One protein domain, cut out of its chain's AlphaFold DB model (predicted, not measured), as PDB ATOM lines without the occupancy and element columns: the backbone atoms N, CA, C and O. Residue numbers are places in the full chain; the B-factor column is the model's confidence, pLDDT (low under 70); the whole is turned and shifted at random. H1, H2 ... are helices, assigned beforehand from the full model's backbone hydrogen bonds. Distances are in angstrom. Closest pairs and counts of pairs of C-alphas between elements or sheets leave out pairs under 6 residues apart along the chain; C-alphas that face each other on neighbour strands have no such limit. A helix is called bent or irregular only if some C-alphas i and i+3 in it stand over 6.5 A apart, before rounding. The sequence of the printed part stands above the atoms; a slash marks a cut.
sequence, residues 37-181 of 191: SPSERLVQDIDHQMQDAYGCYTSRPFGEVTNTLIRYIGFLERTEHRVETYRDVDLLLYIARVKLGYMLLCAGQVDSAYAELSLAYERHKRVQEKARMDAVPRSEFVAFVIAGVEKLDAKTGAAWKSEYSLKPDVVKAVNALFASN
ATOM      1  N   SER A  37     -44.711  31.598  34.447       62.56
ATOM      2  CA  SER A  37     -43.300  31.739  34.756       62.56
ATOM      3  C   SER A  37     -42.484  31.333  33.521       62.56
ATOM      4  O   SER A  37     -42.937  30.517  32.708       62.56
ATOM      5  N   PRO A  38     -41.284  31.895  33.314       68.81
ATOM      6  CA  PRO A  38     -40.451  31.534  32.167       68.81
ATOM      7  C   PRO A  38     -40.248  30.014  32.005       68.81
ATOM      8  O   PRO A  38     -40.106  29.532  30.884       68.81
ATOM      9  N   SER A  39     -40.285  29.273  33.116       72.81
ATOM     10  CA  SER A  39     -40.290  27.812  33.185       72.81
ATOM     11  C   SER A  39     -41.588  27.180  32.671       72.81
ATOM     12  O   SER A  39     -41.527  26.292  31.827       72.81
ATOM     13  N   GLU A  40     -42.761  27.649  33.106       77.00
ATOM     14  CA  GLU A  40     -44.058  27.119  32.648       77.00
ATOM     15  C   GLU A  40     -44.277  27.348  31.153       77.00
ATOM     16  O   GLU A  40     -44.762  26.454  30.465       77.00
ATOM     17  N   ARG A  41     -43.867  28.513  30.633       81.88
ATOM     18  CA  ARG A  41     -43.922  28.793  29.190       81.88
ATOM     19  C   ARG A  41     -43.065  27.824  28.397       81.88
ATOM     20  O   ARG A  41     -43.532  27.261  27.421       81.88
ATOM     21  N   LEU A  42     -41.829  27.601  28.843       81.06
ATOM     22  CA  LEU A  42     -40.927  26.680  28.166       81.06
ATOM     23  C   LEU A  42     -41.481  25.249  28.170       81.06
ATOM     24  O   LEU A  42     -41.409  24.575  27.151       81.06
ATOM     25  N   VAL A  43     -42.049  24.795  29.288       83.12
ATOM     26  CA  VAL A  43     -42.673  23.465  29.372       83.12
ATOM     27  C   VAL A  43     -43.861  23.351  28.416       83.12
ATOM     28  O   VAL A  43     -43.943  22.377  27.671       83.12
ATOM     29  N   GLN A  44     -44.738  24.358  28.386       86.12
ATOM     30  CA  GLN A  44     -45.863  24.408  27.447       86.12
ATOM     31  C   GLN A  44     -45.391  24.404  25.989       86.12
ATOM     32  O   GLN A  44     -45.951  23.672  25.176       86.12
ATOM     33  N   ASP A  45     -44.339  25.158  25.669       87.31
ATOM     34  CA  ASP A  45     -43.755  25.197  24.327       87.31
ATOM     35  C   ASP A  45     -43.174  23.831  23.931       87.31
ATOM     36  O   ASP A  45     -43.419  23.364  22.819       87.31
ATOM     37  N   ILE A  46     -42.449  23.155  24.833       85.62
ATOM     38  CA  ILE A  46     -41.906  21.809  24.580       85.62
ATOM     39  C   ILE A  46     -43.039  20.820  24.302       85.62
ATOM     40  O   ILE A  46     -42.975  20.079  23.318       85.62
ATOM     41  N   ASP A  47     -44.067  20.807  25.151       87.19
ATOM     42  CA  ASP A  47     -45.187  19.876  25.025       87.19
ATOM     43  C   ASP A  47     -45.990  20.153  23.747       87.19
ATOM     44  O   ASP A  47     -46.353  19.213  23.038       87.19
ATOM     45  N   HIS A  48     -46.206  21.425  23.401       91.00
ATOM     46  CA  HIS A  48     -46.881  21.819  22.166       91.00
ATOM     47  C   HIS A  48     -46.099  21.379  20.921       91.00
ATOM     48  O   HIS A  48     -46.667  20.746  20.035       91.00
ATOM     49  N   GLN A  49     -44.792  21.649  20.869       91.31
ATOM     50  CA  GLN A  49     -43.934  21.256  19.744       91.31
ATOM     51  C   GLN A  49     -43.850  19.729  19.594       91.31
ATOM     52  O   GLN A  49     -43.880  19.205  18.483       91.31
ATOM     53  N   MET A  50     -43.786  19.004  20.714       88.81
ATOM     54  CA  MET A  50     -43.804  17.542  20.718       88.81
ATOM     55  C   MET A  50     -45.134  16.994  20.185       88.81
ATOM     56  O   MET A  50     -45.141  16.085  19.352       88.81
ATOM     57  N   GLN A  51     -46.261  17.535  20.660       89.06
ATOM     58  CA  GLN A  51     -47.594  17.135  20.207       89.06
ATOM     59  C   GLN A  51     -47.797  17.428  18.723       89.06
ATOM     60  O   GLN A  51     -48.318  16.570  18.014       89.06
ATOM     61  N   ASP A  52     -47.350  18.592  18.246       90.19
ATOM     62  CA  ASP A  52     -47.405  18.942  16.829       90.19
ATOM     63  C   ASP A  52     -46.566  17.968  15.994       90.19
ATOM     64  O   ASP A  52     -47.084  17.341  15.075       90.19
ATOM     65  N   ALA A  53     -45.306  17.721  16.370       88.62
ATOM     66  CA  ALA A  53     -44.431  16.801  15.646       88.62
ATOM     67  C   ALA A  53     -44.980  15.366  15.588       88.62
ATOM     68  O   ALA A  53     -44.986  14.738  14.525       88.62
ATOM     69  N   TYR A  54     -45.464  14.832  16.711       87.25
ATOM     70  CA  TYR A  54     -45.965  13.457  16.770       87.25
ATOM     71  C   TYR A  54     -47.375  13.307  16.196       87.25
ATOM     72  O   TYR A  54     -47.663  12.281  15.578       87.25
ATOM     73  N   GLY A  55     -48.232  14.319  16.341       87.56
ATOM     74  CA  GLY A  55     -49.537  14.370  15.686       87.56
ATOM     75  C   GLY A  55     -49.407  14.512  14.170       87.56
ATOM     76  O   GLY A  55     -50.114  13.842  13.417       87.56
ATOM     77  N   CYS A  56     -48.450  15.322  13.711       89.44
ATOM     78  CA  CYS A  56     -48.111  15.463  12.300       89.44
ATOM     79  C   CYS A  56     -47.644  14.119  11.726       89.44
ATOM     80  O   CYS A  56     -48.195  13.660  10.728       89.44
ATOM     81  N   TYR A  57     -46.712  13.440  12.408       88.31
ATOM     82  CA  TYR A  57     -46.123  12.174  11.958       88.31
ATOM     83  C   TYR A  57     -47.143  11.099  11.568       88.31
ATOM     84  O   TYR A  57     -46.907  10.333  10.637       88.31
ATOM     85  N   THR A  58     -48.269  11.011  12.272       87.06
ATOM     86  CA  THR A  58     -49.278   9.981  11.998       87.06
ATOM     87  C   THR A  58     -50.274  10.391  10.916       87.06
ATOM     88  O   THR A  58     -50.800   9.522  10.225       87.06
ATOM     89  N   SER A  59     -50.537  11.686  10.747       88.38
ATOM     90  CA  SER A  59     -51.714  12.171  10.014       88.38
ATOM     91  C   SER A  59     -51.411  12.989   8.760       88.38
ATOM     92  O   SER A  59     -52.329  13.256   7.985       88.38
ATOM     93  N   ARG A  60     -50.157  13.403   8.546       90.38
ATOM     94  CA  ARG A  60     -49.782  14.335   7.473       90.38
ATOM     95  C   ARG A  60     -48.927  13.684   6.375       90.38
ATOM     96  O   ARG A  60     -48.312  12.644   6.624       90.38
ATOM     97  N   PRO A  61     -48.868  14.300   5.176       93.12
ATOM     98  CA  PRO A  61     -47.996  13.863   4.086       93.12
ATOM     99  C   PRO A  61     -46.509  13.961   4.428       93.12
ATOM    100  O   PRO A  61     -46.101  14.753   5.285       93.12
ATOM    101  N   PHE A  62     -45.678  13.218   3.696       93.38
ATOM    102  CA  PHE A  62     -44.240  13.087   3.963       93.38
ATOM    103  C   PHE A  62     -43.513  14.433   4.146       93.38
ATOM    104  O   PHE A  62     -42.751  14.621   5.101       93.38
ATOM    105  N   GLY A  63     -43.754  15.388   3.243       92.88
ATOM    106  CA  GLY A  63     -43.100  16.700   3.268       92.88
ATOM    107  C   GLY A  63     -43.467  17.546   4.493       92.88
ATOM    108  O   GLY A  63     -42.615  18.225   5.059       92.88
ATOM    109  N   GLU A  64     -44.719  17.488   4.949       94.38
ATOM    110  CA  GLU A  64     -45.149  18.200   6.160       94.38
ATOM    111  C   GLU A  64     -44.529  17.583   7.416       94.38
ATOM    112  O   GLU A  64     -44.038  18.310   8.286       94.38
ATOM    113  N   VAL A  65     -44.501  16.249   7.487       94.31
ATOM    114  CA  VAL A  65     -43.935  15.519   8.625       94.31
ATOM    115  C   VAL A  65     -42.442  15.783   8.761       94.31
ATOM    116  O   VAL A  65     -41.984  16.158   9.840       94.31
ATOM    117  N   THR A  66     -41.679  15.632   7.677       95.31
ATOM    118  CA  THR A  66     -40.224  15.859   7.698       95.31
ATOM    119  C   THR A  66     -39.882  17.294   8.094       95.31
ATOM    120  O   THR A  66     -39.066  17.495   8.991       95.31
ATOM    121  N   ASN A  67     -40.566  18.293   7.527       96.50
ATOM    122  CA  ASN A  67     -40.379  19.696   7.906       96.50
ATOM    123  C   ASN A  67     -40.688  19.952   9.388       96.50
ATOM    124  O   ASN A  67     -39.965  20.691  10.059       96.50
ATOM    125  N   THR A  68     -41.752  19.344   9.911       96.00
ATOM    126  CA  THR A  68     -42.146  19.511  11.314       96.00
ATOM    127  C   THR A  68     -41.149  18.843  12.258       96.00
ATOM    128  O   THR A  68     -40.726  19.468  13.230       96.00
ATOM    129  N   LEU A  69     -40.679  17.633  11.935       96.00
ATOM    130  CA  LEU A  69     -39.625  16.957  12.695       96.00
ATOM    131  C   LEU A  69     -38.315  17.753  12.691       96.00
ATOM    132  O   LEU A  69     -37.723  17.927  13.751       96.00
ATOM    133  N   ILE A  70     -37.890  18.294  11.543       97.06
ATOM    134  CA  ILE A  70     -36.679  19.129  11.445       97.06
ATOM    135  C   ILE A  70     -36.805  20.375  12.331       97.06
ATOM    136  O   ILE A  70     -35.877  20.704  13.074       97.06
ATOM    137  N   ARG A  71     -37.957  21.061  12.301       96.44
ATOM    138  CA  ARG A  71     -38.206  22.218  13.178       96.44
ATOM    139  C   ARG A  71     -38.148  21.836  14.651       96.44
ATOM    140  O   ARG A  71     -37.521  22.559  15.427       96.44
ATOM    141  N   TYR A  72     -38.763  20.715  15.020       95.31
ATOM    142  CA  TYR A  72     -38.788  20.237  16.396       95.31
ATOM    143  C   TYR A  72     -37.394  19.843  16.897       95.31
ATOM    144  O   TYR A  72     -36.979  20.299  17.960       95.31
ATOM    145  N   ILE A  73     -36.630  19.087  16.104       96.56
ATOM    146  CA  ILE A  73     -35.232  18.745  16.403       96.56
ATOM    147  C   ILE A  73     -34.415  20.025  16.588       96.56
ATOM    148  O   ILE A  73     -33.786  20.204  17.627       96.56
ATOM    149  N   GLY A  74     -34.498  20.970  15.645       95.94
ATOM    150  CA  GLY A  74     -33.772  22.233  15.751       95.94
ATOM    151  C   GLY A  74     -34.190  23.075  16.965       95.94
ATOM    152  O   GLY A  74     -33.364  23.784  17.537       95.94
ATOM    153  N   PHE A  75     -35.459  23.014  17.381       94.38
ATOM    154  CA  PHE A  75     -35.915  23.629  18.629       94.38
ATOM    155  C   PHE A  75     -35.252  22.979  19.848       94.38
ATOM    156  O   PHE A  75     -34.689  23.702  20.673       94.38
ATOM    157  N   LEU A  76     -35.272  21.646  19.936       93.75
ATOM    158  CA  LEU A  76     -34.665  20.902  21.040       93.75
ATOM    159  C   LEU A  76     -33.160  21.171  21.143       93.75
ATOM    160  O   LEU A  76     -32.674  21.428  22.235       93.75
ATOM    161  N   GLU A  77     -32.437  21.201  20.024       93.94
ATOM    162  CA  GLU A  77     -30.990  21.460  20.022       93.94
ATOM    163  C   GLU A  77     -30.642  22.882  20.462       93.94
ATOM    164  O   GLU A  77     -29.757  23.084  21.290       93.94
ATOM    165  N   ARG A  78     -31.370  23.894  19.972       93.44
ATOM    166  CA  ARG A  78     -31.131  25.292  20.381       93.44
ATOM    167  C   ARG A  78     -31.484  25.559  21.841       93.44
ATOM    168  O   ARG A  78     -31.052  26.565  22.398       93.44
ATOM    169  N   THR A  79     -32.318  24.713  22.437       89.69
ATOM    170  CA  THR A  79     -32.826  24.901  23.797       89.69
ATOM    171  C   THR A  79     -32.398  23.792  24.752       89.69
ATOM    172  O   THR A  79     -32.889  23.770  25.876       89.69
ATOM    173  N   GLU A  80     -31.448  22.936  24.358       88.19
ATOM    174  CA  GLU A  80     -31.097  21.689  25.052       88.19
ATOM    175  C   GLU A  80     -30.869  21.899  26.554       88.19
ATOM    176  O   GLU A  80     -31.587  21.324  27.370       88.19
ATOM    177  N   HIS A  81     -29.988  22.841  26.914       87.19
ATOM    178  CA  HIS A  81     -29.667  23.193  28.305       87.19
ATOM    179  C   HIS A  81     -30.862  23.670  29.139       87.19
ATOM    180  O   HIS A  81     -30.877  23.578  30.364       87.19
ATOM    181  N   ARG A  82     -31.881  24.230  28.488       83.38
ATOM    182  CA  ARG A  82     -33.101  24.674  29.167       83.38
ATOM    183  C   ARG A  82     -34.108  23.534  29.269       83.38
ATOM    184  O   ARG A  82     -34.776  23.416  30.288       83.38
ATOM    185  N   VAL A  83     -34.220  22.711  28.226       79.94
ATOM    186  CA  VAL A  83     -35.152  21.577  28.149       79.94
ATOM    187  C   VAL A  83     -34.759  20.472  29.127       79.94
ATOM    188  O   VAL A  83     -35.642  19.929  29.787       79.94
ATOM    189  N   GLU A  84     -33.461  20.183  29.272       84.50
ATOM    190  CA  GLU A  84     -32.956  19.100  30.133       84.50
ATOM    191  C   GLU A  84     -33.353  19.250  31.608       84.50
ATOM    192  O   GLU A  84     -33.474  18.263  32.326       84.50
ATOM    193  N   THR A  85     -33.644  20.481  32.046       82.38
ATOM    194  CA  THR A  85     -34.157  20.763  33.397       82.38
ATOM    195  C   THR A  85     -35.563  20.185  33.631       82.38
ATOM    196  O   THR A  85     -35.937  19.909  34.768       82.38
ATOM    197  N   TYR A  86     -36.365  20.009  32.574       82.56
ATOM    198  CA  TYR A  86     -37.798  19.690  32.677       82.56
ATOM    199  C   TYR A  86     -38.210  18.394  31.973       82.56
ATOM    200  O   TYR A  86     -39.296  17.863  32.236       82.56
ATOM    201  N   ARG A  87     -37.405  17.923  31.020       83.75
ATOM    202  CA  ARG A  87     -37.678  16.752  30.181       83.75
ATOM    203  C   ARG A  87     -36.370  16.038  29.868       83.75
ATOM    204  O   ARG A  87     -35.317  16.664  29.798       83.75
ATOM    205  N   ASP A  88     -36.451  14.740  29.592       86.75
ATOM    206  CA  ASP A  88     -35.300  14.001  29.076       86.75
ATOM    207  C   ASP A  88     -35.055  14.365  27.605       86.75
ATOM    208  O   ASP A  88     -35.633  13.782  26.685       86.75
ATOM    209  N   VAL A  89     -34.228  15.388  27.385       90.00
ATOM    210  CA  VAL A  89     -33.936  15.912  26.045       90.00
ATOM    211  C   VAL A  89     -33.255  14.875  25.151       90.00
ATOM    212  O   VAL A  89     -33.516  14.854  23.947       90.00
ATOM    213  N   ASP A  90     -32.455  13.968  25.724       88.44
ATOM    214  CA  ASP A  90     -31.829  12.888  24.960       88.44
ATOM    215  C   ASP A  90     -32.890  11.935  24.410       88.44
ATOM    216  O   ASP A  90     -32.827  11.566  23.239       88.44
ATOM    217  N   LEU A  91     -33.902  11.592  25.214       88.56
ATOM    218  CA  LEU A  91     -35.018  10.757  24.772       88.56
ATOM    219  C   LEU A  91     -35.843  11.445  23.677       88.56
ATOM    220  O   LEU A  91     -36.191  10.810  22.680       88.56
ATOM    221  N   LEU A  92     -36.136  12.738  23.832       91.25
ATOM    222  CA  LEU A  92     -36.902  13.497  22.837       91.25
ATOM    223  C   LEU A  92     -36.155  13.600  21.500       91.25
ATOM    224  O   LEU A  92     -36.729  13.308  20.449       91.25
ATOM    225  N   LEU A  93     -34.863  13.949  21.536       93.06
ATOM    226  CA  LEU A  93     -34.014  13.997  20.346       93.06
ATOM    227  C   LEU A  93     -33.855  12.612  19.717       93.06
ATOM    228  O   LEU A  93     -33.942  12.494  18.497       93.06
ATOM    229  N   TYR A  94     -33.669  11.564  20.521       93.62
ATOM    230  CA  TYR A  94     -33.599  10.190  20.031       93.62
ATOM    231  C   TYR A  94     -34.856   9.814  19.236       93.62
ATOM    232  O   TYR A  94     -34.748   9.413  18.077       93.62
ATOM    233  N   ILE A  95     -36.050   9.997  19.811       92.00
ATOM    234  CA  ILE A  95     -37.315   9.630  19.155       92.00
ATOM    235  C   ILE A  95     -37.519  10.429  17.862       92.00
ATOM    236  O   ILE A  95     -37.862   9.847  16.828       92.00
ATOM    237  N   ALA A  96     -37.305  11.747  17.898       93.56
ATOM    238  CA  ALA A  96     -37.514  12.607  16.738       93.56
ATOM    239  C   ALA A  96     -36.550  12.265  15.588       93.56
ATOM    240  O   ALA A  96     -36.982  12.127  14.442       93.56
ATOM    241  N   ARG A  97     -35.264  12.052  15.898       97.06
ATOM    242  CA  ARG A  97     -34.237  11.694  14.908       97.06
ATOM    243  C   ARG A  97     -34.421  10.289  14.347       97.06
ATOM    244  O   ARG A  97     -34.232  10.093  13.154       97.06
ATOM    245  N   VAL A  98     -34.860   9.323  15.158       96.88
ATOM    246  CA  VAL A  98     -35.226   7.981  14.671       96.88
ATOM    247  C   VAL A  98     -36.354   8.057  13.645       96.88
ATOM    248  O   VAL A  98     -36.256   7.447  12.580       96.88
ATOM    249  N   LYS A  99     -37.408   8.826  13.939       94.75
ATOM    250  CA  LYS A  99     -38.536   9.014  13.017       94.75
ATOM    251  C   LYS A  99     -38.093   9.671  11.715       94.75
ATOM    252  O   LYS A  99     -38.413   9.158  10.645       94.75
ATOM    253  N   LEU A 100     -37.326  10.758  11.803       97.06
ATOM    254  CA  LEU A 100     -36.811  11.452  10.626       97.06
ATOM    255  C   LEU A 100     -35.871  10.548   9.813       97.06
ATOM    256  O   LEU A 100     -36.077  10.373   8.618       97.06
ATOM    257  N   GLY A 101     -34.898   9.905  10.458       97.00
ATOM    258  CA  GLY A 101     -33.959   8.985   9.820       97.00
ATOM    259  C   GLY A 101     -34.651   7.826   9.101       97.00
ATOM    260  O   GLY A 101     -34.318   7.529   7.956       97.00
ATOM    261  N   TYR A 102     -35.666   7.215   9.717       96.50
ATOM    262  CA  TYR A 102     -36.454   6.157   9.080       96.50
ATOM    263  C   TYR A 102     -37.237   6.662   7.858       96.50
ATOM    264  O   TYR A 102     -37.213   6.026   6.805       96.50
ATOM    265  N   MET A 103     -37.864   7.835   7.943       95.81
ATOM    266  CA  MET A 103     -38.517   8.451   6.784       95.81
ATOM    267  C   MET A 103     -37.529   8.708   5.636       95.81
ATOM    268  O   MET A 103     -37.845   8.459   4.472       95.81
ATOM    269  N   LEU A 104     -36.309   9.145   5.952       97.19
ATOM    270  CA  LEU A 104     -35.251   9.381   4.968       97.19
ATOM    271  C   LEU A 104     -34.759   8.078   4.312       97.19
ATOM    272  O   LEU A 104     -34.470   8.081   3.112       97.19
ATOM    273  N   LEU A 105     -34.747   6.952   5.041       96.94
ATOM    274  CA  LEU A 105     -34.521   5.626   4.448       96.94
ATOM    275  C   LEU A 105     -35.591   5.297   3.398       96.94
ATOM    276  O   LEU A 105     -35.256   4.862   2.297       96.94
ATOM    277  N   CYS A 106     -36.868   5.538   3.707       96.06
ATOM    278  CA  CYS A 106     -37.974   5.298   2.774       96.06
ATOM    279  C   CYS A 106     -37.919   6.230   1.548       96.06
ATOM    280  O   CYS A 106     -38.182   5.813   0.419       96.06
ATOM    281  N   ALA A 107     -37.501   7.485   1.735       95.44
ATOM    282  CA  ALA A 107     -37.277   8.418   0.630       95.44
ATOM    283  C   ALA A 107     -36.085   8.027  -0.259       95.44
ATOM    284  O   ALA A 107     -36.044   8.364  -1.443       95.44
ATOM    285  N   GLY A 108     -35.146   7.243   0.267       95.94
ATOM    286  CA  GLY A 108     -33.913   6.867  -0.417       95.94
ATOM    287  C   GLY A 108     -32.792   7.892  -0.285       95.94
ATOM    288  O   GLY A 108     -31.925   7.972  -1.149       95.94
ATOM    289  N   GLN A 109     -32.808   8.681   0.789       96.12
ATOM    290  CA  GLN A 109     -31.784   9.677   1.086       96.12
ATOM    291  C   GLN A 109     -30.718   9.071   2.007       96.12
ATOM    292  O   GLN A 109     -30.797   9.215   3.224       96.12
ATOM    293  N   VAL A 110     -29.737   8.371   1.424       96.62
ATOM    294  CA  VAL A 110     -28.704   7.610   2.161       96.62
ATOM    295  C   VAL A 110     -27.939   8.488   3.155       96.62
ATOM    296  O   VAL A 110     -27.923   8.173   4.345       96.62
ATOM    297  N   ASP A 111     -27.348   9.594   2.696       96.12
ATOM    298  CA  ASP A 111     -26.478  10.434   3.532       96.12
ATOM    299  C   ASP A 111     -27.256  11.116   4.661       96.12
ATOM    300  O   ASP A 111     -26.843  11.083   5.821       96.12
ATOM    301  N   SER A 112     -28.427  11.673   4.341       96.62
ATOM    302  CA  SER A 112     -29.308  12.304   5.328       96.62
ATOM    303  C   SER A 112     -29.809  11.293   6.361       96.62
ATOM    304  O   SER A 112     -29.786  11.572   7.558       96.62
ATOM    305  N   ALA A 113     -30.230  10.099   5.924       97.56
ATOM    306  CA  ALA A 113     -30.657   9.037   6.832       97.56
ATOM    307  C   ALA A 113     -29.508   8.591   7.742       97.56
ATOM    308  O   ALA A 113     -29.697   8.436   8.948       97.56
ATOM    309  N   TYR A 114     -28.306   8.424   7.185       97.50
ATOM    310  CA  TYR A 114     -27.120   8.067   7.952       97.50
ATOM    311  C   TYR A 114     -26.773   9.113   9.017       97.50
ATOM    312  O   TYR A 114     -26.496   8.748  10.163       97.50
ATOM    313  N   ALA A 115     -26.802  10.397   8.655       97.06
ATOM    314  CA  ALA A 115     -26.511  11.495   9.569       97.06
ATOM    315  C   ALA A 115     -27.508  11.527  10.737       97.06
ATOM    316  O   ALA A 115     -27.103  11.509  11.903       97.06
ATOM    317  N   GLU A 116     -28.807  11.481  10.435       97.44
ATOM    318  CA  GLU A 116     -29.870  11.503  11.443       97.44
ATOM    319  C   GLU A 116     -29.819  10.290  12.373       97.44
ATOM    320  O   GLU A 116     -29.859  10.436  13.597       97.44
ATOM    321  N   LEU A 117     -29.651   9.088  11.818       97.38
ATOM    322  CA  LEU A 117     -29.541   7.871  12.619       97.38
ATOM    323  C   LEU A 117     -28.241   7.837  13.432       97.38
ATOM    324  O   LEU A 117     -28.227   7.292  14.533       97.38
ATOM    325  N   SER A 118     -27.146   8.420  12.941       97.12
ATOM    326  CA  SER A 118     -25.898   8.501  13.711       97.12
ATOM    327  C   SER A 118     -26.051   9.406  14.928       97.12
ATOM    328  O   SER A 118     -25.614   9.035  16.016       97.12
ATOM    329  N   LEU A 119     -26.719  10.550  14.774       97.00
ATOM    330  CA  LEU A 119     -27.037  11.440  15.890       97.00
ATOM    331  C   LEU A 119     -28.045  10.792  16.850       97.00
ATOM    332  O   LEU A 119     -27.894  10.900  18.066       97.00
ATOM    333  N   ALA A 120     -29.028  10.057  16.324       95.69
ATOM    334  CA  ALA A 120     -29.939   9.263  17.141       95.69
ATOM    335  C   ALA A 120     -29.194   8.197  17.961       95.69
ATOM    336  O   ALA A 120     -29.514   8.004  19.131       95.69
ATOM    337  N   TYR A 121     -28.181   7.540  17.388       96.25
ATOM    338  CA  TYR A 121     -27.373   6.545  18.095       96.25
ATOM    339  C   TYR A 121     -26.650   7.137  19.307       96.25
ATOM    340  O   TYR A 121     -26.653   6.547  20.387       96.25
ATOM    341  N   GLU A 122     -26.070   8.329  19.160       96.06
ATOM    342  CA  GLU A 122     -25.400   9.012  20.269       96.06
ATOM    343  C   GLU A 122     -26.368   9.333  21.413       96.06
ATOM    344  O   GLU A 122     -26.035   9.131  22.581       96.06
ATOM    345  N   ARG A 123     -27.596   9.754  21.084       91.88
ATOM    346  CA  ARG A 123     -28.655   9.984  22.076       91.88
ATOM    347  C   ARG A 123     -29.148   8.679  22.707       91.88
ATOM    348  O   ARG A 123     -29.310   8.626  23.921       91.88
ATOM    349  N   HIS A 124     -29.297   7.608  21.924       91.19
ATOM    350  CA  HIS A 124     -29.641   6.267  22.414       91.19
ATOM    351  C   HIS A 124     -28.654   5.782  23.476       91.19
ATOM    352  O   HIS A 124     -29.091   5.373  24.546       91.19
ATOM    353  N   LYS A 125     -27.337   5.900  23.246       93.12
ATOM    354  CA  LYS A 125     -26.333   5.524  24.260       93.12
ATOM    355  C   LYS A 125     -26.568   6.241  25.591       93.12
ATOM    356  O   LYS A 125     -26.596   5.585  26.625       93.12
ATOM    357  N   ARG A 126     -26.798   7.559  25.559       89.00
ATOM    358  CA  ARG A 126     -27.044   8.368  26.767       89.00
ATOM    359  C   ARG A 126     -28.336   7.967  27.481       89.00
ATOM    360  O   ARG A 126     -28.353   7.878  28.705       89.00
ATOM    361  N   VAL A 127     -29.409   7.698  26.732       88.31
ATOM    362  CA  VAL A 127     -30.685   7.215  27.293       88.31
ATOM    363  C   VAL A 127     -30.499   5.864  27.989       88.31
ATOM    364  O   VAL A 127     -30.976   5.680  29.106       88.31
ATOM    365  N   GLN A 128     -29.783   4.928  27.361       87.31
ATOM    366  CA  GLN A 128     -29.530   3.603  27.939       87.31
ATOM    367  C   GLN A 128     -28.608   3.682  29.161       87.31
ATOM    368  O   GLN A 128     -28.887   3.051  30.178       87.31
ATOM    369  N   GLU A 129     -27.577   4.530  29.118       86.56
ATOM    370  CA  GLU A 129     -26.685   4.785  30.253       86.56
ATOM    371  C   GLU A 129     -27.452   5.323  31.471       86.56
ATOM    372  O   GLU A 129     -27.340   4.767  32.567       86.56
ATOM    373  N   LYS A 130     -28.313   6.335  31.280       83.69
ATOM    374  CA  LYS A 130     -29.213   6.855  32.329       83.69
ATOM    375  C   LYS A 130     -30.110   5.758  32.912       83.69
ATOM    376  O   LYS A 130     -30.359   5.742  34.118       83.69
ATOM    377  N   ALA A 131     -30.572   4.835  32.069       82.81
ATOM    378  CA  ALA A 131     -31.401   3.698  32.461       82.81
ATOM    379  C   ALA A 131     -30.609   2.510  33.043       82.81
ATOM    380  O   ALA A 131     -31.227   1.546  33.493       82.81
ATOM    381  N   ARG A 132     -29.268   2.570  33.072       88.44
ATOM    382  CA  ARG A 132     -28.370   1.462  33.454       88.44
ATOM    383  C   ARG A 132     -28.607   0.197  32.622       88.44
ATOM    384  O   ARG A 132     -28.613  -0.915  33.148       88.44
ATOM    385  N   MET A 133     -28.832   0.389  31.330       80.50
ATOM    386  CA  MET A 133     -29.054  -0.662  30.346       80.50
ATOM    387  C   MET A 133     -27.950  -0.643  29.291       80.50
ATOM    388  O   MET A 133     -27.353   0.399  29.014       80.50
ATOM    389  N   ASP A 134     -27.715  -1.794  28.668       85.69
ATOM    390  CA  ASP A 134     -26.783  -1.884  27.551       85.69
ATOM    391  C   ASP A 134     -27.393  -1.272  26.290       85.69
ATOM    392  O   ASP A 134     -28.518  -1.580  25.879       85.69
ATOM    393  N   ALA A 135     -26.623  -0.407  25.635       84.50
ATOM    394  CA  ALA A 135     -27.007   0.121  24.342       84.50
ATOM    395  C   ALA A 135     -26.874  -0.951  23.256       84.50
ATOM    396  O   ALA A 135     -25.861  -1.641  23.162       84.50
ATOM    397  N   VAL A 136     -27.879  -1.023  22.380       87.88
ATOM    398  CA  VAL A 136     -27.795  -1.765  21.110       87.88
ATOM    399  C   VAL A 136     -26.458  -1.465  20.405       87.88
ATOM    400  O   VAL A 136     -26.089  -0.289  20.284       87.88
ATOM    401  N   PRO A 137     -25.732  -2.486  19.917       90.69
ATOM    402  CA  PRO A 137     -24.503  -2.282  19.160       90.69
ATOM    403  C   PRO A 137     -24.718  -1.380  17.941       90.69
ATOM    404  O   PRO A 137     -25.738  -1.467  17.257       90.69
ATOM    405  N   ARG A 138     -23.734  -0.529  17.616       90.44
ATOM    406  CA  ARG A 138     -23.828   0.400  16.474       90.44
ATOM    407  C   ARG A 138     -24.136  -0.328  15.161       90.44
ATOM    408  O   ARG A 138     -24.955   0.149  14.383       90.44
ATOM    409  N   SER A 139     -23.531  -1.494  14.946       89.69
ATOM    410  CA  SER A 139     -23.749  -2.349  13.769       89.69
ATOM    411  C   SER A 139     -25.183  -2.869  13.629       89.69
ATOM    412  O   SER A 139     -25.602  -3.194  12.524       89.69
ATOM    413  N   GLU A 140     -25.937  -2.949  14.725       88.88
ATOM    414  CA  GLU A 140     -27.311  -3.472  14.758       88.88
ATOM    415  C   GLU A 140     -28.361  -2.356  14.829       88.88
ATOM    416  O   GLU A 140     -29.559  -2.596  14.666       88.88
ATOM    417  N   PHE A 141     -27.923  -1.116  15.053       92.62
ATOM    418  CA  PHE A 141     -28.803  -0.009  15.399       92.62
ATOM    419  C   PHE A 141     -29.845   0.310  14.322       92.62
ATOM    420  O   PHE A 141     -31.009   0.538  14.639       92.62
ATOM    421  N   VAL A 142     -29.464   0.288  13.043       94.31
ATOM    422  CA  VAL A 142     -30.393   0.573  11.935       94.31
ATOM    423  C   VAL A 142     -31.498  -0.485  11.868       94.31
ATOM    424  O   VAL A 142     -32.672  -0.144  11.726       94.31
ATOM    425  N   ALA A 143     -31.149  -1.767  12.024       91.88
ATOM    426  CA  ALA A 143     -32.120  -2.858  12.047       91.88
ATOM    427  C   ALA A 143     -33.061  -2.749  13.258       91.88
ATOM    428  O   ALA A 143     -34.276  -2.890  13.113       91.88
ATOM    429  N   PHE A 144     -32.509  -2.426  14.430       92.12
ATOM    430  CA  PHE A 144     -33.278  -2.160  15.644       92.12
ATOM    431  C   PHE A 144     -34.281  -1.011  15.456       92.12
ATOM    432  O   PHE A 144     -35.456  -1.154  15.801       92.12
ATOM    433  N   VAL A 145     -33.846   0.099  14.851       94.50
ATOM    434  CA  VAL A 145     -34.701   1.250  14.536       94.50
ATOM    435  C   VAL A 145     -35.843   0.855  13.604       94.50
ATOM    436  O   VAL A 145     -36.999   1.136  13.917       94.50
ATOM    437  N   ILE A 146     -35.546   0.178  12.492       93.19
ATOM    438  CA  ILE A 146     -36.566  -0.248  11.523       93.19
ATOM    439  C   ILE A 146     -37.610  -1.132  12.214       93.19
ATOM    440  O   ILE A 146     -38.804  -0.857  12.122       93.19
ATOM    441  N   ALA A 147     -37.176  -2.143  12.973       88.81
ATOM    442  CA  ALA A 147     -38.088  -3.035  13.689       88.81
ATOM    443  C   ALA A 147     -38.974  -2.283  14.701       88.81
ATOM    444  O   ALA A 147     -40.173  -2.555  14.809       88.81
ATOM    445  N   GLY A 148     -38.399  -1.321  15.429       84.69
ATOM    446  CA  GLY A 148     -39.125  -0.493  16.389       84.69
ATOM    447  C   GLY A 148     -40.171   0.410  15.733       84.69
ATOM    448  O   GLY A 148     -41.321   0.443  16.179       84.69
ATOM    449  N   VAL A 149     -39.792   1.115  14.663       89.38
ATOM    450  CA  VAL A 149     -40.680   2.056  13.966       89.38
ATOM    451  C   VAL A 149     -41.787   1.323  13.215       89.38
ATOM    452  O   VAL A 149     -42.945   1.701  13.354       89.38
ATOM    453  N   GLU A 150     -41.493   0.228  12.508       87.25
ATOM    454  CA  GLU A 150     -42.523  -0.566  11.818       87.25
ATOM    455  C   GLU A 150     -43.589  -1.088  12.788       87.25
ATOM    456  O   GLU A 150     -44.788  -0.996  12.520       87.25
ATOM    457  N   LYS A 151     -43.168  -1.568  13.965       81.69
ATOM    458  CA  LYS A 151     -44.089  -2.033  15.010       81.69
ATOM    459  C   LYS A 151     -44.978  -0.913  15.553       81.69
ATOM    460  O   LYS A 151     -46.128  -1.171  15.915       81.69
ATOM    461  N   LEU A 152     -44.449   0.305  15.666       78.88
ATOM    462  CA  LEU A 152     -45.215   1.470  16.108       78.88
ATOM    463  C   LEU A 152     -46.198   1.916  15.022       78.88
ATOM    464  O   LEU A 152     -47.385   2.089  15.295       78.88
ATOM    465  N   ASP A 153     -45.714   2.041  13.792       81.19
ATOM    466  CA  ASP A 153     -46.473   2.574  12.667       81.19
ATOM    467  C   ASP A 153     -47.610   1.641  12.241       81.19
ATOM    468  O   ASP A 153     -48.669   2.118  11.833       81.19
ATOM    469  N   ALA A 154     -47.446   0.325  12.418       78.56
ATOM    470  CA  ALA A 154     -48.520  -0.650  12.232       78.56
ATOM    471  C   ALA A 154     -49.739  -0.380  13.135       78.56
ATOM    472  O   ALA A 154     -50.852  -0.776  12.798       78.56
ATOM    473  N   LYS A 155     -49.554   0.303  14.276       79.50
ATOM    474  CA  LYS A 155     -50.652   0.692  15.174       79.50
ATOM    475  C   LYS A 155     -51.266   2.037  14.810       79.50
ATOM    476  O   LYS A 155     -52.443   2.248  15.082       79.50
ATOM    477  N   THR A 156     -50.472   2.958  14.265       77.12
ATOM    478  CA  THR A 156     -50.906   4.342  14.030       77.12
ATOM    479  C   THR A 156     -51.386   4.598  12.607       77.12
ATOM    480  O   THR A 156     -52.057   5.600  12.396       77.12
ATOM    481  N   GLY A 157     -51.045   3.740  11.638       77.56
ATOM    482  CA  GLY A 157     -51.457   3.900  10.239       77.56
ATOM    483  C   GLY A 157     -50.922   5.188   9.608       77.56
ATOM    484  O   GLY A 157     -51.691   5.947   9.029       77.56
ATOM    485  N   ALA A 158     -49.622   5.463   9.775       83.94
ATOM    486  CA  ALA A 158     -49.022   6.743   9.394       83.94
ATOM    487  C   ALA A 158     -49.270   7.095   7.913       83.94
ATOM    488  O   ALA A 158     -48.831   6.368   7.021       83.94
ATOM    489  N   ALA A 159     -49.950   8.218   7.656       86.75
ATOM    490  CA  ALA A 159     -50.457   8.582   6.327       86.75
ATOM    491  C   ALA A 159     -49.367   8.644   5.238       86.75
ATOM    492  O   ALA A 159     -49.564   8.149   4.124       86.75
ATOM    493  N   TRP A 160     -48.192   9.182   5.576       90.62
ATOM    494  CA  TRP A 160     -47.059   9.336   4.657       90.62
ATOM    495  C   TRP A 160     -46.522   8.004   4.101       90.62
ATOM    496  O   TRP A 160     -45.875   7.995   3.053       90.62
ATOM    497  N   LYS A 161     -46.803   6.858   4.744       90.00
ATOM    498  CA  LYS A 161     -46.399   5.531   4.237       90.00
ATOM    499  C   LYS A 161     -47.126   5.115   2.956       90.00
ATOM    500  O   LYS A 161     -46.713   4.161   2.306       90.00
ATOM    501  N   SER A 162     -48.191   5.820   2.575       87.88
ATOM    502  CA  SER A 162     -48.810   5.653   1.255       87.88
ATOM    503  C   SER A 162     -47.957   6.228   0.114       87.88
ATOM    504  O   SER A 162     -48.110   5.805  -1.028       87.88
ATOM    505  N   GLU A 163     -47.039   7.151   0.418       88.44
ATOM    506  CA  GLU A 163     -46.171   7.824  -0.557       88.44
ATOM    507  C   GLU A 163     -44.795   7.153  -0.677       88.44
ATOM    508  O   GLU A 163     -44.189   7.149  -1.748       88.44
ATOM    509  N   TYR A 164     -44.292   6.592   0.427       91.69
ATOM    510  CA  TYR A 164     -42.946   6.034   0.513       91.69
ATOM    511  C   TYR A 164     -42.936   4.690   1.230       91.69
ATOM    512  O   TYR A 164     -43.572   4.509   2.268       91.69
ATOM    513  N   SER A 165     -42.118   3.777   0.718       92.06
ATOM    514  CA  SER A 165     -41.835   2.483   1.328       92.06
ATOM    515  C   SER A 165     -40.341   2.325   1.585       92.06
ATOM    516  O   SER A 165     -39.505   2.991   0.971       92.06
ATOM    517  N   LEU A 166     -39.998   1.449   2.527       93.50
ATOM    518  CA  LEU A 166     -38.611   1.177   2.873       93.50
ATOM    519  C   LEU A 166     -37.870   0.554   1.679       93.50
ATOM    520  O   LEU A 166     -38.310  -0.453   1.126       93.50
ATOM    521  N   LYS A 167     -36.725   1.137   1.307       90.12
ATOM    522  CA  LYS A 167     -35.906   0.712   0.162       90.12
ATOM    523  C   LYS A 167     -34.746  -0.193   0.622       90.12
ATOM    524  O   LYS A 167     -33.859   0.291   1.329       90.12
ATOM    525  N   PRO A 168     -34.718  -1.496   0.271       94.06
ATOM    526  CA  PRO A 168     -33.720  -2.434   0.804       94.06
ATOM    527  C   PRO A 168     -32.263  -2.093   0.459       94.06
ATOM    528  O   PRO A 168     -31.363  -2.301   1.270       94.06
ATOM    529  N   ASP A 169     -32.021  -1.560  -0.734       95.88
ATOM    530  CA  ASP A 169     -30.718  -1.095  -1.214       95.88
ATOM    531  C   ASP A 169     -30.193   0.098  -0.401       95.88
ATOM    532  O   ASP A 169     -29.027   0.116  -0.003       95.88
ATOM    533  N   VAL A 170     -31.075   1.038  -0.061       95.69
ATOM    534  CA  VAL A 170     -30.767   2.193   0.796       95.69
ATOM    535  C   VAL A 170     -30.441   1.729   2.213       95.69
ATOM    536  O   VAL A 170     -29.437   2.145   2.789       95.69
ATOM    537  N   VAL A 171     -31.238   0.805   2.763       96.06
ATOM    538  CA  VAL A 171     -30.973   0.197   4.078       96.06
ATOM    539  C   VAL A 171     -29.620  -0.512   4.090       96.06
ATOM    540  O   VAL A 171     -28.857  -0.371   5.046       96.06
ATOM    541  N   LYS A 172     -29.280  -1.249   3.026       95.81
ATOM    542  CA  LYS A 172     -27.972  -1.900   2.887       95.81
ATOM    543  C   LYS A 172     -26.830  -0.878   2.871       95.81
ATOM    544  O   LYS A 172     -25.835  -1.090   3.562       95.81
ATOM    545  N   ALA A 173     -26.975   0.220   2.129       95.38
ATOM    546  CA  ALA A 173     -25.970   1.279   2.064       95.38
ATOM    547  C   ALA A 173     -25.752   1.950   3.432       95.38
ATOM    548  O   ALA A 173     -24.616   2.063   3.890       95.38
ATOM    549  N   VAL A 174     -26.829   2.316   4.131       96.06
ATOM    550  CA  VAL A 174     -26.732   2.932   5.464       96.06
ATOM    551  C   VAL A 174     -26.137   1.961   6.487       96.06
ATOM    552  O   VAL A 174     -25.268   2.356   7.262       96.06
ATOM    553  N   ASN A 175     -26.515   0.678   6.461       94.19
ATOM    554  CA  ASN A 175     -25.889  -0.344   7.309       94.19
ATOM    555  C   ASN A 175     -24.377  -0.454   7.071       94.19
ATOM    556  O   ASN A 175     -23.611  -0.556   8.029       94.19
ATOM    557  N   ALA A 176     -23.931  -0.391   5.813       92.75
ATOM    558  CA  ALA A 176     -22.507  -0.414   5.493       92.75
ATOM    559  C   ALA A 176     -21.761   0.792   6.095       92.75
ATOM    560  O   ALA A 176     -20.685   0.609   6.660       92.75
ATOM    561  N   LEU A 177     -22.353   1.993   6.059       93.12
ATOM    562  CA  LEU A 177     -21.791   3.202   6.684       93.12
ATOM    563  C   LEU A 177     -21.746   3.122   8.221       93.12
ATOM    564  O   LEU A 177     -20.858   3.683   8.869       93.12
ATOM    565  N   PHE A 178     -22.713   2.438   8.836       91.62
ATOM    566  CA  PHE A 178     -22.696   2.166  10.275       91.62
ATOM    567  C   PHE A 178     -21.592   1.174  10.654       91.62
ATOM    568  O   PHE A 178     -20.922   1.374  11.669       91.62
ATOM    569  N   ALA A 179     -21.371   0.147   9.828       85.56
ATOM    570  CA  ALA A 179     -20.334  -0.856  10.037       85.56
ATOM    571  C   ALA A 179     -18.916  -0.304   9.807       85.56
ATOM    572  O   ALA A 179     -18.024  -0.583  10.604       85.56
ATOM    573  N   SER A 180     -18.694   0.513   8.771       80.50
ATOM    574  CA  SER A 180     -17.367   1.070   8.464       80.50
ATOM    575  C   SER A 180     -16.857   2.015   9.556       80.50
ATOM    576  O   SER A 180     -15.691   1.952   9.935       80.50
ATOM    577  N   ASN A 181     -17.741   2.831  10.130       67.44
ATOM    578  CA  ASN A 181     -17.390   3.758  11.208       67.44
ATOM    579  C   ASN A 181     -17.395   3.109  12.605       67.44
ATOM    580  O   ASN A 181     -17.034   3.766  13.576       67.44
TER     581      ASN A 181
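What this domain is: This is residues 37 to 181 of the 191 residues of an uncharacterized protein of Verrucomicrobia bacterium (UniProt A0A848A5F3). Four long helices, H1, H2, H4 and H5, run side by side and alternate in direction, each packing on the one before it, with H4 in the core. H6 crosses H4 nearly at right angles, H8 packs on H5 and on the beginning of H6, and the short H7 packs on the last residues of H1. The printed part has 145 residues, with eight named helices, H1 to H8, and no named strand; the class is all helix. It is compact, with a radius of gyration of the C-alphas of 15.3 A and spans of 50 by 35 by 26 A.

Where its parts are: Find C-alpha 38 at (-40.451, 31.534, 32.167); from there H1, residues 38 to 59, runs 31.5 A. Next come H2, residues 62 to 78, 24.3 A long, and the four-residue H3, residues 80 to 83. At C-alpha 89, (-33.936, 15.912, 26.045), begins H4, residues 89 to 107, 26.7 A long. H5, residues 110 to 130, is 30.2 A long. H6, residues 138 to 156, is 27.5 A long and irregular: C-alphas 139 and 142 are 7.5 A apart. H7, residues 159 to 162, precedes H8, residues 168 to 180, which ends at C-alpha 180, (-17.367, 1.070, 8.464).

How they stand to each other: Begin with H1, H2 and H4, an up and down bundle, each helix running against the one before it. H1, with residues 49 to 57, touches H2 in a helical hairpin at a shallow tilt of 23 degrees; their closest C-alphas, of Tyr 57 and Val 65, are 5.2 A apart. H2 touches H4, opposite ways at a shallow tilt of 29 degrees, closest at the C-alphas of Ile 73 and Leu 93, 6.3 A. H4 and H5 form a helical hairpin at a shallow tilt of 27 degrees, closest at the C-alphas of Gly 101 and Ala 113, 4.5 A. H3 only just touches H1, with 3 pairs of C-alphas within 8 A. Residues 145 to 149 of H6 touch H4 about perpendicular, at 84 degrees; the closest C-alphas, of Val 98 and Val 145, are 6.8 A apart. H8 touches H5 at a steep tilt of 57 degrees, closest at the C-alphas of Tyr 114 and Val 174, 5.7 A. H7 touches H1 at the C-alphas of Ser 59 and Ala 159, 5.3 A. In H2, H4, H5 and H8 every O i to N i+4 pair is within hydrogen-bond range; H1 has 17 of 18 and H6 12 of 15, while H3 and H7 are too short for such a pair.

The domain as a whole: Look to Ser 37 and Asp 169 for the two C-alphas farthest apart, 50.3 A. The printed part has no cut and no long link. Mean pLDDT of the printed part is 89.9; residues 37 to 38 and residue 181 are under 70.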